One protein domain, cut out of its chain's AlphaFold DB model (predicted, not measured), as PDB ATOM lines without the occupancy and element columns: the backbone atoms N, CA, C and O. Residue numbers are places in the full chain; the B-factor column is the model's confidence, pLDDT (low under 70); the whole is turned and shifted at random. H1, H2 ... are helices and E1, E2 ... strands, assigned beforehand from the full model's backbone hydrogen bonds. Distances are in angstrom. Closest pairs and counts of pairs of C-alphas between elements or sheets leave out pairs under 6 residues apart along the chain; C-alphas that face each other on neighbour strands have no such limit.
ATOM      1  N   ARG A 267     -23.105 -30.640 -17.022       75.50
ATOM      2  CA  ARG A 267     -21.908 -31.246 -17.631       75.50
ATOM      3  C   ARG A 267     -21.615 -30.671 -19.013       75.50
ATOM      4  O   ARG A 267     -20.457 -30.365 -19.292       75.50
ATOM      5  N   ARG A 268     -22.635 -30.487 -19.859       77.88
ATOM      6  CA  ARG A 268     -22.469 -29.856 -21.179       77.88
ATOM      7  C   ARG A 268     -21.974 -28.421 -21.072       77.88
ATOM      8  O   ARG A 268     -21.067 -28.046 -21.807       77.88
ATOM      9  N   GLU A 269     -22.518 -27.650 -20.141       78.94
ATOM     10  CA  GLU A 269     -22.132 -26.254 -19.931       78.94
ATOM     11  C   GLU A 269     -20.668 -26.137 -19.466       78.94
ATOM     12  O   GLU A 269     -19.903 -25.345 -20.015       78.94
ATOM     13  N   ARG A 270     -20.223 -27.015 -18.553       73.31
ATOM     14  CA  ARG A 270     -18.809 -27.092 -18.137       73.31
ATOM     15  C   ARG A 270     -17.872 -27.508 -19.269       73.31
ATOM     16  O   ARG A 270     -16.773 -26.971 -19.378       73.31
ATOM     17  N   MET A 271     -18.293 -28.450 -20.111       73.38
ATOM     18  CA  MET A 271     -17.483 -28.925 -21.235       73.38
ATOM     19  C   MET A 271     -17.338 -27.845 -22.321       73.38
ATOM     20  O   MET A 271     -16.259 -27.682 -22.883       73.38
ATOM     21  N   LEU A 272     -18.395 -27.061 -22.563       75.75
ATOM     22  CA  LEU A 272     -18.362 -25.911 -23.470       75.75
ATOM     23  C   LEU A 272     -17.434 -24.802 -22.957       75.75
ATOM     24  O   LEU A 272     -16.610 -24.320 -23.730       75.75
ATOM     25  N   MET A 273     -17.490 -24.466 -21.663       75.12
ATOM     26  CA  MET A 273     -16.556 -23.499 -21.063       75.12
ATOM     27  C   MET A 273     -15.100 -23.974 -21.146       75.12
ATOM     28  O   MET A 273     -14.217 -23.193 -21.492       75.12
ATOM     29  N   ALA A 274     -14.834 -25.256 -20.878       63.03
ATOM     30  CA  ALA A 274     -13.486 -25.814 -20.983       63.03
ATOM     31  C   ALA A 274     -12.954 -25.788 -22.429       63.03
ATOM     32  O   ALA A 274     -11.789 -25.461 -22.657       63.03
ATOM     33  N   ALA A 275     -13.806 -26.092 -23.412       63.97
ATOM     34  CA  ALA A 275     -13.445 -26.039 -24.827       63.97
ATOM     35  C   ALA A 275     -13.168 -24.604 -25.308       63.97
ATOM     36  O   ALA A 275     -12.250 -24.383 -26.101       63.97
ATOM     37  N   GLU A 276     -13.935 -23.625 -24.825       77.50
ATOM     38  CA  GLU A 276     -13.722 -22.209 -25.129       77.50
ATOM     39  C   GLU A 276     -12.415 -21.694 -24.514       77.50
ATOM     40  O   GLU A 276     -11.594 -21.123 -25.233       77.50
ATOM     41  N   ALA A 277     -12.146 -22.030 -23.248       64.31
ATOM     42  CA  ALA A 277     -10.888 -21.704 -22.577       64.31
ATOM     43  C   ALA A 277      -9.667 -22.315 -23.290       64.31
ATOM     44  O   ALA A 277      -8.663 -21.633 -23.503       64.31
ATOM     45  N   MET A 278      -9.747 -23.577 -23.737       62.03
ATOM     46  CA  MET A 278      -8.671 -24.186 -24.532       62.03
ATOM     47  C   MET A 278      -8.468 -23.476 -25.874       62.03
ATOM     48  O   MET A 278      -7.333 -23.286 -26.318       62.03
ATOM     49  N   ARG A 279      -9.553 -23.074 -26.542       68.00
ATOM     50  CA  ARG A 279      -9.478 -22.377 -27.830       68.00
ATOM     51  C   ARG A 279      -8.835 -20.999 -27.685       68.00
ATOM     52  O   ARG A 279      -8.032 -20.620 -28.540       68.00
ATOM     53  N   GLU A 280      -9.149 -20.285 -26.611       65.06
ATOM     54  CA  GLU A 280      -8.560 -18.986 -26.285       65.06
ATOM     55  C   GLU A 280      -7.071 -19.117 -25.926       65.06
ATOM     56  O   GLU A 280      -6.241 -18.403 -26.490       65.06
ATOM     57  N   ALA A 281      -6.703 -20.122 -25.123       54.00
ATOM     58  CA  ALA A 281      -5.304 -20.446 -24.828       54.00
ATOM     59  C   ALA A 281      -4.498 -20.784 -26.099       54.00
ATOM     60  O   ALA A 281      -3.358 -20.349 -26.263       54.00
ATOM     61  N   THR A 282      -5.107 -21.504 -27.046       53.28
ATOM     62  CA  THR A 282      -4.469 -21.845 -28.329       53.28
ATOM     63  C   THR A 282      -4.265 -20.608 -29.214       53.28
ATOM     64  O   THR A 282      -3.248 -20.487 -29.898       53.28
ATOM     65  N   ALA A 283      -5.219 -19.671 -29.213       57.09
ATOM     66  CA  ALA A 283      -5.102 -18.415 -29.951       57.09
ATOM     67  C   ALA A 283      -4.018 -17.502 -29.355       57.09
ATOM     68  O   ALA A 283      -3.207 -16.962 -30.107       57.09
ATOM     69  N   ALA A 284      -3.955 -17.396 -28.023       48.84
ATOM     70  CA  ALA A 284      -2.908 -16.659 -27.318       48.84
ATOM     71  C   ALA A 284      -1.513 -17.247 -27.591       48.84
ATOM     72  O   ALA A 284      -0.583 -16.508 -27.901       48.84
ATOM     73  N   SER A 285      -1.382 -18.578 -27.583       44.72
ATOM     74  CA  SER A 285      -0.131 -19.272 -27.923       44.72
ATOM     75  C   SER A 285       0.326 -19.009 -29.366       44.72
ATOM     76  O   SER A 285       1.518 -18.833 -29.611       44.72
ATOM     77  N   ARG A 286      -0.604 -18.922 -30.329       49.88
ATOM     78  CA  ARG A 286      -0.266 -18.590 -31.723       49.88
ATOM     79  C   ARG A 286       0.168 -17.128 -31.884       49.88
ATOM     80  O   ARG A 286       1.150 -16.884 -32.572       49.88
ATOM     81  N   ALA A 287      -0.519 -16.186 -31.236       48.56
ATOM     82  CA  ALA A 287      -0.130 -14.773 -31.250       48.56
ATOM     83  C   ALA A 287       1.242 -14.547 -30.585       48.56
ATOM     84  O   ALA A 287       2.035 -13.743 -31.058       48.56
ATOM     85  N   PHE A 288       1.541 -15.310 -29.531       46.56
ATOM     86  CA  PHE A 288       2.846 -15.331 -28.873       46.56
ATOM     87  C   PHE A 288       3.957 -15.833 -29.809       46.56
ATOM     88  O   PHE A 288       4.975 -15.167 -29.964       46.56
ATOM     89  N   ALA A 289       3.733 -16.947 -30.513       43.22
ATOM     90  CA  ALA A 289       4.700 -17.490 -31.471       43.22
ATOM     91  C   ALA A 289       4.982 -16.554 -32.666       43.22
ATOM     92  O   ALA A 289       6.056 -16.622 -33.257       43.22
ATOM     93  N   GLU A 290       4.036 -15.684 -33.029       49.53
ATOM     94  CA  GLU A 290       4.209 -14.700 -34.106       49.53
ATOM     95  C   GLU A 290       5.029 -13.467 -33.678       49.53
ATOM     96  O   GLU A 290       5.589 -12.797 -34.543       49.53
ATOM     97  N   ASN A 291       5.151 -13.188 -32.373       46.66
ATOM     98  CA  ASN A 291       5.818 -11.986 -31.851       46.66
ATOM     99  C   ASN A 291       7.313 -12.178 -31.517       46.66
ATOM    100  O   ASN A 291       8.028 -11.199 -31.371       46.66
ATOM    101  N   ILE A 292       7.805 -13.419 -31.439       46.50
ATOM    102  CA  ILE A 292       9.186 -13.764 -31.019       46.50
ATOM    103  C   ILE A 292      10.224 -13.615 -32.161       46.50
ATOM    104  O   ILE A 292      11.420 -13.822 -31.989       46.50
ATOM    105  N   GLY A 293       9.795 -13.243 -33.369       37.47
ATOM    106  CA  GLY A 293      10.600 -13.350 -34.591       37.47
ATOM    107  C   GLY A 293      11.632 -12.252 -34.888       37.47
ATOM    108  O   GLY A 293      12.040 -12.168 -36.046       37.47
ATOM    109  N   SER A 294      12.044 -11.389 -33.952       39.78
ATOM    110  CA  SER A 294      12.962 -10.290 -34.312       39.78
ATOM    111  C   SER A 294      13.893  -9.804 -33.200       39.78
ATOM    112  O   SER A 294      13.622  -8.737 -32.665       39.78
ATOM    113  N   MET A 295      15.014 -10.488 -32.920       46.69
ATOM    114  CA  MET A 295      16.130  -9.912 -32.137       46.69
ATOM    115  C   MET A 295      17.517 -10.448 -32.535       46.69
ATOM    116  O   MET A 295      17.669 -11.636 -32.805       46.69
ATOM    117  N   GLU A 296      18.514  -9.553 -32.577       39.31
ATOM    118  CA  GLU A 296      19.948  -9.793 -32.834       39.31
ATOM    119  C   GLU A 296      20.797  -9.283 -31.645       39.31
ATOM    120  O   GLU A 296      20.446  -8.278 -31.032       39.31
ATOM    121  N   GLU A 297      21.953  -9.936 -31.442       39.44
ATOM    122  CA  GLU A 297      22.905  -9.926 -30.299       39.44
ATOM    123  C   GLU A 297      22.550 -10.924 -29.183       39.44
ATOM    124  O   GLU A 297      21.489 -11.509 -29.273       39.44
ATOM    125  N   GLY A 298      23.517 -11.359 -28.355       39.03
ATOM    126  CA  GLY A 298      23.469 -12.611 -27.568       39.03
ATOM    127  C   GLY A 298      23.424 -12.415 -26.041       39.03
ATOM    128  O   GLY A 298      24.331 -11.795 -25.479       39.03
ATOM    129  N   GLY A 299      22.429 -13.022 -25.375       46.94
ATOM    130  CA  GLY A 299      22.020 -12.664 -24.011       46.94
ATOM    131  C   GLY A 299      22.304 -13.674 -22.916       46.94
ATOM    132  O   GLY A 299      22.333 -14.888 -23.120       46.94
ATOM    133  N   TYR A 300      22.476 -13.141 -21.709       54.84
ATOM    134  CA  TYR A 300      22.554 -13.894 -20.463       54.84
ATOM    135  C   TYR A 300      21.145 -14.107 -19.898       54.84
ATOM    136  O   TYR A 300      20.504 -13.150 -19.469       54.84
ATOM    137  N   VAL A 301      20.684 -15.360 -19.829       64.69
ATOM    138  CA  VAL A 301      19.478 -15.707 -19.063       64.69
ATOM    139  C   VAL A 301      19.862 -15.804 -17.583       64.69
ATOM    140  O   VAL A 301      20.571 -16.727 -17.174       64.69
ATOM    141  N   GLY A 302      19.441 -14.820 -16.788       67.12
ATOM    142  CA  GLY A 302      19.750 -14.743 -15.359       67.12
ATOM    143  C   GLY A 302      18.970 -15.730 -14.490       67.12
ATOM    144  O   GLY A 302      18.164 -16.524 -14.969       67.12
ATOM    145  N   GLU A 303      19.181 -15.656 -13.171       77.50
ATOM    146  CA  GLU A 303      18.464 -16.479 -12.175       77.50
ATOM    147  C   GLU A 303      16.931 -16.309 -12.234       77.50
ATOM    148  O   GLU A 303      16.188 -17.149 -11.728       77.50
ATOM    149  N   GLU A 304      16.450 -15.252 -12.886       81.56
ATOM    150  CA  GLU A 304      15.036 -14.924 -13.080       81.56
ATOM    151  C   GLU A 304      14.427 -15.548 -14.351       81.56
ATOM    152  O   GLU A 304      13.246 -15.338 -14.632       81.56
ATOM    153  N   GLY A 305      15.197 -16.335 -15.112       86.44
ATOM    154  CA  GLY A 305      14.783 -16.798 -16.437       86.44
ATOM    155  C   GLY A 305      14.820 -15.665 -17.467       86.44
ATOM    156  O   GLY A 305      15.377 -14.597 -17.212       86.44
ATOM    157  N   GLY A 306      14.268 -15.912 -18.652       89.69
ATOM    158  CA  GLY A 306      14.220 -14.928 -19.734       89.69
ATOM    159  C   GLY A 306      14.126 -15.558 -21.117       89.69
ATOM    160  O   GLY A 306      13.967 -16.773 -21.248       89.69
ATOM    161  N   VAL A 307      14.220 -14.722 -22.145       88.75
ATOM    162  CA  VAL A 307      14.298 -15.151 -23.546       88.75
ATOM    163  C   VAL A 307      15.761 -15.177 -23.972       88.75
ATOM    164  O   VAL A 307      16.536 -14.278 -23.653       88.75
ATOM    165  N   THR A 308      16.174 -16.242 -24.648       89.12
ATOM    166  CA  THR A 308      17.498 -16.309 -25.266       89.12
ATOM    167  C   THR A 308      17.549 -15.380 -26.474       89.12
ATOM    168  O   THR A 308      16.598 -15.293 -27.242       89.12
ATOM    169  N   GLU A 309      18.658 -14.686 -26.685       85.06
ATOM    170  CA  GLU A 309      18.720 -13.716 -27.779       85.06
ATOM    171  C   GLU A 309      19.114 -14.370 -29.129       85.06
ATOM    172  O   GLU A 309      19.724 -15.446 -29.182       85.06
ATOM    173  N   GLY A 310      18.771 -13.721 -30.245       85.25
ATOM    174  CA  GLY A 310      19.099 -14.162 -31.606       85.25
ATOM    175  C   GLY A 310      18.005 -14.980 -32.312       85.25
ATOM    176  O   GLY A 310      16.925 -15.228 -31.783       85.25
ATOM    177  N   GLU A 311      18.287 -15.426 -33.541       86.31
ATOM    178  CA  GLU A 311      17.331 -16.204 -34.339       86.31
ATOM    179  C   GLU A 311      17.104 -17.621 -33.779       86.31
ATOM    180  O   GLU A 311      18.039 -18.288 -33.320       86.31
ATOM    181  N   PHE A 312      15.870 -18.115 -33.911       88.69
ATOM    182  CA  PHE A 312      15.483 -19.491 -33.582       88.69
ATOM    183  C   PHE A 312      16.059 -20.483 -34.605       88.69
ATOM    184  O   PHE A 312      15.419 -20.833 -35.603       88.69
ATOM    185  N   SER A 313      17.308 -20.910 -34.398       86.94
ATOM    186  CA  SER A 313      18.000 -21.860 -35.275       86.94
ATOM    187  C   SER A 313      19.162 -22.575 -34.583       86.94
ATOM    188  O   SER A 313      20.187 -21.970 -34.287       86.94
ATOM    189  N   HIS A 314      19.064 -23.900 -34.440       84.81
ATOM    190  CA  HIS A 314      20.167 -24.739 -33.944       84.81
ATOM    191  C   HIS A 314      21.360 -24.814 -34.914       84.81
ATOM    192  O   HIS A 314      22.448 -25.228 -34.530       84.81
ATOM    193  N   GLU A 315      21.175 -24.453 -36.188       87.12
ATOM    194  CA  GLU A 315      22.245 -24.518 -37.192       87.12
ATOM    195  C   GLU A 315      23.071 -23.230 -37.245       87.12
ATOM    196  O   GLU A 315      24.285 -23.278 -37.447       87.12
ATOM    197  N   THR A 316      22.407 -22.082 -37.103       88.38
ATOM    198  CA  THR A 316      23.016 -20.760 -37.315       88.38
ATOM    199  C   THR A 316      23.185 -19.961 -36.030       88.38
ATOM    200  O   THR A 316      24.045 -19.085 -36.001       88.38
ATOM    201  N   ASN A 317      22.427 -20.277 -34.977       89.44
ATOM    202  CA  ASN A 317      22.503 -19.624 -33.672       89.44
ATOM    203  C   ASN A 317      22.357 -20.630 -32.503       89.44
ATOM    204  O   ASN A 317      21.414 -20.532 -31.712       89.44
ATOM    205  N   PRO A 318      23.246 -21.638 -32.388       92.19
ATOM    206  CA  PRO A 318      23.265 -22.506 -31.217       92.19
ATOM    207  C   PRO A 318      23.810 -21.749 -29.999       92.19
ATOM    208  O   PRO A 318      24.873 -21.127 -30.063       92.19
ATOM    209  N   ILE A 319      23.107 -21.846 -28.875       89.75
ATOM    210  CA  ILE A 319      23.495 -21.259 -27.591       89.75
ATOM    211  C   ILE A 319      23.793 -22.400 -26.620       89.75
ATOM    212  O   ILE A 319      22.913 -23.167 -26.226       89.75
ATOM    213  N   ASP A 320      25.058 -22.525 -26.225       92.56
ATOM    214  CA  ASP A 320      25.504 -23.588 -25.327       92.56
ATOM    215  C   ASP A 320      25.131 -23.286 -23.870       92.56
ATOM    216  O   ASP A 320      25.499 -22.251 -23.314       92.56
ATOM    217  N   MET A 321      24.478 -24.241 -23.206       86.25
ATOM    218  CA  MET A 321      24.291 -24.206 -21.756       86.25
ATOM    219  C   MET A 321      25.516 -24.811 -21.079       86.25
ATOM    220  O   MET A 321      25.816 -25.992 -21.275       86.25
ATOM    221  N   ILE A 322      26.206 -24.023 -20.259       85.06
ATOM    222  CA  ILE A 322      27.448 -24.420 -19.587       85.06
ATOM    223  C   ILE A 322      27.223 -24.504 -18.069       85.06
ATOM    224  O   ILE A 322      26.617 -23.609 -17.481       85.06
ATOM    225  N   ASN A 323      27.695 -25.575 -17.420       82.31
ATOM    226  CA  ASN A 323      27.642 -25.713 -15.959       82.31
ATOM    227  C   ASN A 323      28.733 -24.885 -15.249       82.31
ATOM    228  O   ASN A 323      29.560 -24.221 -15.874       82.31
ATOM    229  N   LYS A 324      28.755 -24.926 -13.910       80.25
ATOM    230  CA  LYS A 324      29.730 -24.173 -13.098       80.25
ATOM    231  C   LYS A 324      31.168 -24.651 -13.316       80.25
ATOM    232  O   LYS A 324      32.110 -23.905 -13.062       80.25
ATOM    233  N   GLU A 325      31.324 -25.879 -13.785       88.12
ATOM    234  CA  GLU A 325      32.586 -26.537 -14.090       88.12
ATOM    235  C   GLU A 325      33.098 -26.205 -15.506       88.12
ATOM    236  O   GLU A 325      34.215 -26.587 -15.855       88.12
ATOM    237  N   GLY A 326      32.331 -25.454 -16.306       86.94
ATOM    238  CA  GLY A 326      32.697 -25.078 -17.674       86.94
ATOM    239  C   GLY A 326      32.358 -26.138 -18.727       86.94
ATOM    240  O   GLY A 326      32.809 -26.038 -19.867       86.94
ATOM    241  N   GLU A 327      31.579 -27.157 -18.373       88.69
ATOM    242  CA  GLU A 327      31.166 -28.238 -19.263       88.69
ATOM    243  C   GLU A 327      29.813 -27.926 -19.911       88.69
ATOM    244  O   GLU A 327      28.879 -27.456 -19.256       88.69
ATOM    245  N   LYS A 328      29.681 -28.237 -21.205       90.69
ATOM    246  CA  LYS A 328      28.405 -28.140 -21.919       90.69
ATOM    247  C   LYS A 328      27.428 -29.189 -21.388       90.69
ATOM    248  O   LYS A 328      27.690 -30.386 -21.478       90.69
ATOM    249  N   VAL A 329      26.290 -28.728 -20.875       90.12
ATOM    250  CA  VAL A 329      25.197 -29.560 -20.342       90.12
ATOM    251  C   VAL A 329      23.943 -29.538 -21.211       90.12
ATOM    252  O   VAL A 329      23.061 -30.374 -21.027       90.12
ATOM    253  N   GLY A 330      23.867 -28.625 -22.175       89.94
ATOM    254  CA  GLY A 330      22.728 -28.496 -23.076       89.94
ATOM    255  C   GLY A 330      22.987 -27.500 -24.199       89.94
ATOM    256  O   GLY A 330      24.055 -26.893 -24.274       89.94
ATOM    257  N   GLU A 331      22.004 -27.357 -25.075       91.75
ATOM    258  CA  GLU A 331      21.983 -26.382 -26.162       91.75
ATOM    259  C   GLU A 331      20.549 -25.878 -26.328       91.75
ATOM    260  O   GLU A 331      19.614 -26.681 -26.301       91.75
ATOM    261  N   VAL A 332      20.404 -24.568 -26.485       91.50
ATOM    262  CA  VAL A 332      19.152 -23.855 -26.764       91.50
ATOM    263  C   VAL A 332      19.353 -22.977 -27.999       91.50
ATOM    264  O   VAL A 332      20.486 -22.777 -28.443       91.50
ATOM    265  N   THR A 333      18.275 -22.480 -28.595       92.25
ATOM    266  CA  THR A 333      18.348 -21.513 -29.709       92.25
ATOM    267  C   THR A 333      17.930 -20.127 -29.259       92.25
ATOM    268  O   THR A 333      17.428 -19.987 -28.149       92.25
ATOM    269  N   GLY A 334      18.152 -19.101 -30.081       89.44
ATOM    270  CA  GLY A 334      17.610 -17.765 -29.831       89.44
ATOM    271  C   GLY A 334      16.081 -17.717 -29.935       89.44
ATOM    272  O   GLY A 334      15.469 -18.499 -30.659       89.44
ATOM    273  N   GLY A 335      15.450 -16.818 -29.190       85.88
ATOM    274  CA  GLY A 335      13.997 -16.696 -29.067       85.88
ATOM    275  C   GLY A 335      13.339 -17.770 -28.190       85.88
ATOM    276  O   GLY A 335      12.113 -17.843 -28.125       85.88
ATOM    277  N   GLU A 336      14.109 -18.620 -27.510       87.50
ATOM    278  CA  GLU A 336      13.576 -19.619 -26.583       87.50
ATOM    279  C   GLU A 336      13.356 -19.029 -25.191       87.50
ATOM    280  O   GLU A 336      14.217 -18.367 -24.615       87.50
ATOM    281  N   VAL A 337      12.194 -19.329 -24.613       88.31
ATOM    282  CA  VAL A 337      11.893 -19.002 -23.220       88.31
ATOM    283  C   VAL A 337      12.588 -20.006 -22.310       88.31
ATOM    284  O   VAL A 337      12.287 -21.202 -22.335       88.31
ATOM    285  N   VAL A 338      13.465 -19.510 -21.449       90.81
ATOM    286  CA  VAL A 338      14.121 -20.278 -20.397       90.81
ATOM    287  C   VAL A 338      13.509 -19.884 -19.059       90.81
ATOM    288  O   VAL A 338      13.563 -18.731 -18.636       90.81
ATOM    289  N   LEU A 339      12.915 -20.865 -18.384       89.81
ATOM    290  CA  LEU A 339      12.275 -20.681 -17.086       89.81
ATOM    291  C   LEU A 339      13.245 -21.005 -15.956       89.81
ATOM    292  O   LEU A 339      13.983 -21.993 -16.018       89.81
ATOM    293  N   ASN A 340      13.194 -20.218 -14.887       88.12
ATOM    294  CA  ASN A 340      13.908 -20.561 -13.668       88.12
ATOM    295  C   ASN A 340      13.177 -21.676 -12.878       88.12
ATOM    296  O   ASN A 340      12.003 -21.977 -13.135       88.12
ATOM    297  N   PRO A 341      13.847 -22.314 -11.899       84.12
ATOM    298  CA  PRO A 341      13.249 -23.407 -11.133       84.12
ATOM    299  C   PRO A 341      11.971 -23.021 -10.375       84.12
ATOM    300  O   PRO A 341      11.064 -23.845 -10.256       84.12
ATOM    301  N   GLU A 342      11.874 -21.788  -9.875       84.56
ATOM    302  CA  GLU A 342      10.705 -21.310  -9.124       84.56
ATOM    303  C   GLU A 342       9.478 -21.155 -10.032       84.56
ATOM    304  O   GLU A 342       8.382 -21.598  -9.682       84.56
ATOM    305  N   GLN A 343       9.671 -20.606 -11.233       90.06
ATOM    306  CA  GLN A 343       8.641 -20.477 -12.263       90.06
ATOM    307  C   GLN A 343       8.142 -21.851 -12.706       90.06
ATOM    308  O   GLN A 343       6.935 -22.096 -12.714       90.06
ATOM    309  N   ALA A 344       9.061 -22.775 -13.006       87.69
ATOM    310  CA  ALA A 344       8.710 -24.137 -13.397       87.69
ATOM    311  C   ALA A 344       7.945 -24.880 -12.285       87.69
ATOM    312  O   ALA A 344       6.946 -25.549 -12.559       87.69
ATOM    313  N   THR A 345       8.372 -24.718 -11.028       83.31
ATOM    314  CA  THR A 345       7.700 -25.313  -9.861       83.31
ATOM    315  C   THR A 345       6.292 -24.749  -9.691       83.31
ATOM    316  O   THR A 345       5.342 -25.516  -9.565       83.31
ATOM    317  N   THR A 346       6.131 -23.426  -9.783       89.00
ATOM    318  CA  THR A 346       4.825 -22.758  -9.665       89.00
ATOM    319  C   THR A 346       3.858 -23.231 -10.750       89.00
ATOM    320  O   THR A 346       2.711 -23.567 -10.461       89.00
ATOM    321  N   MET A 347       4.320 -23.339 -12.002       89.94
ATOM    322  CA  MET A 347       3.502 -23.896 -13.084       89.94
ATOM    323  C   MET A 347       3.074 -25.334 -12.785       89.94
ATOM    324  O   MET A 347       1.910 -25.682 -12.979       89.94
ATOM    325  N   GLN A 348       3.993 -26.171 -12.297       83.06
ATOM    326  CA  GLN A 348       3.695 -27.562 -11.969       83.06
ATOM    327  C   GLN A 348       2.682 -27.686 -10.823       83.06
ATOM    328  O   GLN A 348       1.782 -28.522 -10.897       83.06
ATOM    329  N   GLU A 349       2.783 -26.848  -9.791       83.00
ATOM    330  CA  GLU A 349       1.817 -26.802  -8.689       83.00
ATOM    331  C   GLU A 349       0.415 -26.425  -9.177       83.00
ATOM    332  O   GLU A 349      -0.540 -27.133  -8.860       83.00
ATOM    333  N   LEU A 350       0.300 -25.386 -10.012       87.00
ATOM    334  CA  LEU A 350      -0.978 -24.929 -10.571       87.00
ATOM    335  C   LEU A 350      -1.620 -25.963 -11.511       87.00
ATOM    336  O   LEU A 350      -2.842 -26.123 -11.535       87.00
ATOM    337  N   VAL A 351      -0.805 -26.707 -12.266       84.44
ATOM    338  CA  VAL A 351      -1.278 -27.845 -13.072       84.44
ATOM    339  C   VAL A 351      -1.789 -28.969 -12.169       84.44
ATOM    340  O   VAL A 351      -2.876 -29.496 -12.404       84.44
ATOM    341  N   ASN A 352      -1.040 -29.323 -11.122       73.94
ATOM    342  CA  ASN A 352      -1.394 -30.412 -10.209       73.94
ATOM    343  C   ASN A 352      -2.635 -30.100  -9.358       73.94
ATOM    344  O   ASN A 352      -3.387 -31.017  -9.026       73.94
ATOM    345  N   SER A 353      -2.862 -28.832  -9.009       77.94
ATOM    346  CA  SER A 353      -4.061 -28.395  -8.286       77.94
ATOM    347  C   SER A 353      -5.297 -28.264  -9.183       77.94
ATOM    348  O   SER A 353      -6.412 -28.143  -8.675       77.94
ATOM    349  N   GLY A 354      -5.132 -28.337 -10.510       82.00
ATOM    350  CA  GLY A 354      -6.223 -28.174 -11.473       82.00
ATOM    351  C   GLY A 354      -6.723 -26.730 -11.590       82.00
ATOM    352  O   GLY A 354      -7.832 -26.496 -12.070       82.00
ATOM    353  N   GLU A 355      -5.925 -25.752 -11.163       88.75
ATOM    354  CA  GLU A 355      -6.290 -24.335 -11.134       88.75
ATOM    355  C   GLU A 355      -5.973 -23.642 -12.468       88.75
ATOM    356  O   GLU A 355      -5.124 -22.756 -12.561       88.75
ATOM    357  N   ALA A 356      -6.680 -24.036 -13.531       84.12
ATOM    358  CA  ALA A 356      -6.419 -23.558 -14.893       84.12
ATOM    359  C   ALA A 356      -6.454 -22.019 -15.037       84.12
ATOM    360  O   ALA A 356      -5.639 -21.450 -15.761       84.12
ATOM    361  N   GLU A 357      -7.363 -21.333 -14.335       85.31
ATOM    362  CA  GLU A 357      -7.456 -19.865 -14.369       85.31
ATOM    363  C   GLU A 357      -6.233 -19.196 -13.719       85.31
ATOM    364  O   GLU A 357      -5.717 -18.203 -14.232       85.31
ATOM    365  N   MET A 358      -5.736 -19.765 -12.618       87.81
ATOM    366  CA  MET A 358      -4.554 -19.258 -11.919       87.81
ATOM    367  C   MET A 358      -3.282 -19.525 -12.717       87.81
ATOM    368  O   MET A 358      -2.433 -18.643 -12.799       87.81
ATOM    369  N   LEU A 359      -3.175 -20.688 -13.371       92.56
ATOM    370  CA  LEU A 359      -2.086 -20.981 -14.304       92.56
ATOM    371  C   LEU A 359      -2.042 -19.962 -15.442       92.56
ATOM    372  O   LEU A 359      -0.979 -19.424 -15.744       92.56
ATOM    373  N   LEU A 360      -3.191 -19.670 -16.054       92.25
ATOM    374  CA  LEU A 360      -3.259 -18.712 -17.151       92.25
ATOM    375  C   LEU A 360      -2.842 -17.307 -16.699       92.25
ATOM    376  O   LEU A 360      -2.061 -16.660 -17.392       92.25
ATOM    377  N   ARG A 361      -3.318 -16.852 -15.534       93.88
ATOM    378  CA  ARG A 361      -2.899 -15.564 -14.958       93.88
ATOM    379  C   ARG A 361      -1.413 -15.535 -14.648       93.88
ATOM    380  O   ARG A 361      -0.744 -14.595 -15.050       93.88
ATOM    381  N   PHE A 362      -0.888 -16.583 -14.019       95.81
ATOM    382  CA  PHE A 362       0.540 -16.703 -13.747       95.81
ATOM    383  C   PHE A 362       1.361 -16.609 -15.034       95.81
ATOM    384  O   PHE A 362       2.339 -15.875 -15.074       95.81
ATOM    385  N   MET A 363       0.952 -17.298 -16.104       93.62
ATOM    386  CA  MET A 363       1.641 -17.219 -17.394       93.62
ATOM    387  C   MET A 363       1.545 -15.827 -18.030       93.62
ATOM    388  O   MET A 363       2.530 -15.364 -18.594       93.62
ATOM    389  N   GLN A 364       0.399 -15.149 -17.940       92.62
ATOM    390  CA  GLN A 364       0.254 -13.772 -18.428       92.62
ATOM    391  C   GLN A 364       1.155 -12.807 -17.652       92.62
ATOM    392  O   GLN A 364       1.884 -12.031 -18.266       92.62
ATOM    393  N   ASP A 365       1.142 -12.897 -16.323       95.06
ATOM    394  CA  ASP A 365       1.968 -12.072 -15.446       95.06
ATOM    395  C   ASP A 365       3.450 -12.344 -15.698       95.06
ATOM    396  O   ASP A 365       4.218 -11.401 -15.863       95.06
ATOM    397  N   LEU A 366       3.843 -13.618 -15.792       92.88
ATOM    398  CA  LEU A 366       5.206 -14.048 -16.083       92.88
ATOM    399  C   LEU A 366       5.694 -13.480 -17.410       92.88
ATOM    400  O   LEU A 366       6.733 -12.831 -17.452       92.88
ATOM    401  N   LEU A 367       4.926 -13.685 -18.480       89.81
ATOM    402  CA  LEU A 367       5.313 -13.220 -19.803       89.81
ATOM    403  C   LEU A 367       5.308 -11.697 -19.892       89.81
ATOM    404  O   LEU A 367       6.076 -11.170 -20.676       89.81
ATOM    405  N   SER A 368       4.518 -10.981 -19.088       91.69
ATOM    406  CA  SER A 368       4.527  -9.511 -19.058       91.69
ATOM    407  C   SER A 368       5.771  -8.892 -18.411       91.69
ATOM    408  O   SER A 368       5.950  -7.672 -18.479       91.69
ATOM    409  N   GLN A 369       6.616  -9.694 -17.754       89.19
ATOM    410  CA  GLN A 369       7.810  -9.176 -17.094       89.19
ATOM    411  C   GLN A 369       8.858  -8.740 -18.134       89.19
ATOM    412  O   GLN A 369       8.958  -9.370 -19.187       89.19
ATOM    413  N   PRO A 370       9.652  -7.686 -17.858       88.56
ATOM    414  CA  PRO A 370      10.571  -7.104 -18.838       88.56
ATOM    415  C   PRO A 370      11.526  -8.101 -19.501       88.56
ATOM    416  O   PRO A 370      11.806  -7.968 -20.679       88.56
ATOM    417  N   GLN A 371      11.986  -9.127 -18.787       85.25
ATOM    418  CA  GLN A 371      12.901 -10.146 -19.315       85.25
ATOM    419  C   GLN A 371      12.259 -11.133 -20.312       85.25
ATOM    420  O   GLN A 371      12.950 -11.993 -20.857       85.25
ATOM    421  N   PHE A 372      10.943 -11.041 -20.519       87.75
ATOM    422  CA  PHE A 372      10.193 -11.781 -21.539       87.75
ATOM    423  C   PHE A 372       9.497 -10.857 -22.549       87.75
ATOM    424  O   PHE A 372       8.750 -11.336 -23.404       87.75
ATOM    425  N   GLN A 373       9.686  -9.543 -22.415       80.38
ATOM    426  CA  GLN A 373       9.070  -8.514 -23.241       80.38
ATOM    427  C   GLN A 373      10.174  -7.786 -23.984       80.38
ATOM    428  O   GLN A 373      10.773  -6.848 -23.462       80.38
TER     429      GLN A 373
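Overview. This is residues 267 to 373 of the 374 residues of an uncharacterized protein of Idiomarina sp (UniProt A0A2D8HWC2). A long helix, H1, runs beside a shorter helical hairpin, H2 and H3, and a small head of the strand hairpin E1 and E2 with looping links sits at the far end from H1's free start, residues 267 to 273. The printed 107 residues hold H1, E1, E2, H2, H3 in that order, mostly helix, with an antiparallel sheet E1 - E2. The whole is loose, radius of gyration of the C-alphas 16.6 A, spanning 54 by 28 by 24 A.

Arrangement. H1, residues 267 to 291, is near H3, residues 356 to 367. E1, residues 318 to 322, and E2, residues 328 to 333, form an antiparallel hairpin; N 319 and O 332 are within hydrogen-bond range at 2.8 A. H2, residues 341 to 352, touches H3 with residues 347 to 351 alone, opposite ways at a shallow tilt of 20 degrees; the closest C-alphas, of Leu 350 and Leu 359, are 5.5 A apart. In H1, H2 and H3 every O i to N i+4 pair is within range.

Along the chain. H1 begins at C-alpha 267 (-21.908, -31.246, -17.631) and is 36.6 A long. H3 ends at C-alpha 367 (5.313, -13.220, -19.803).

Size, cuts and confidence. The printed part has no cut; the H1 to E1 link, 26 residues, is long. Residues 274 to 275 and 277 to 302 have pLDDT under 70.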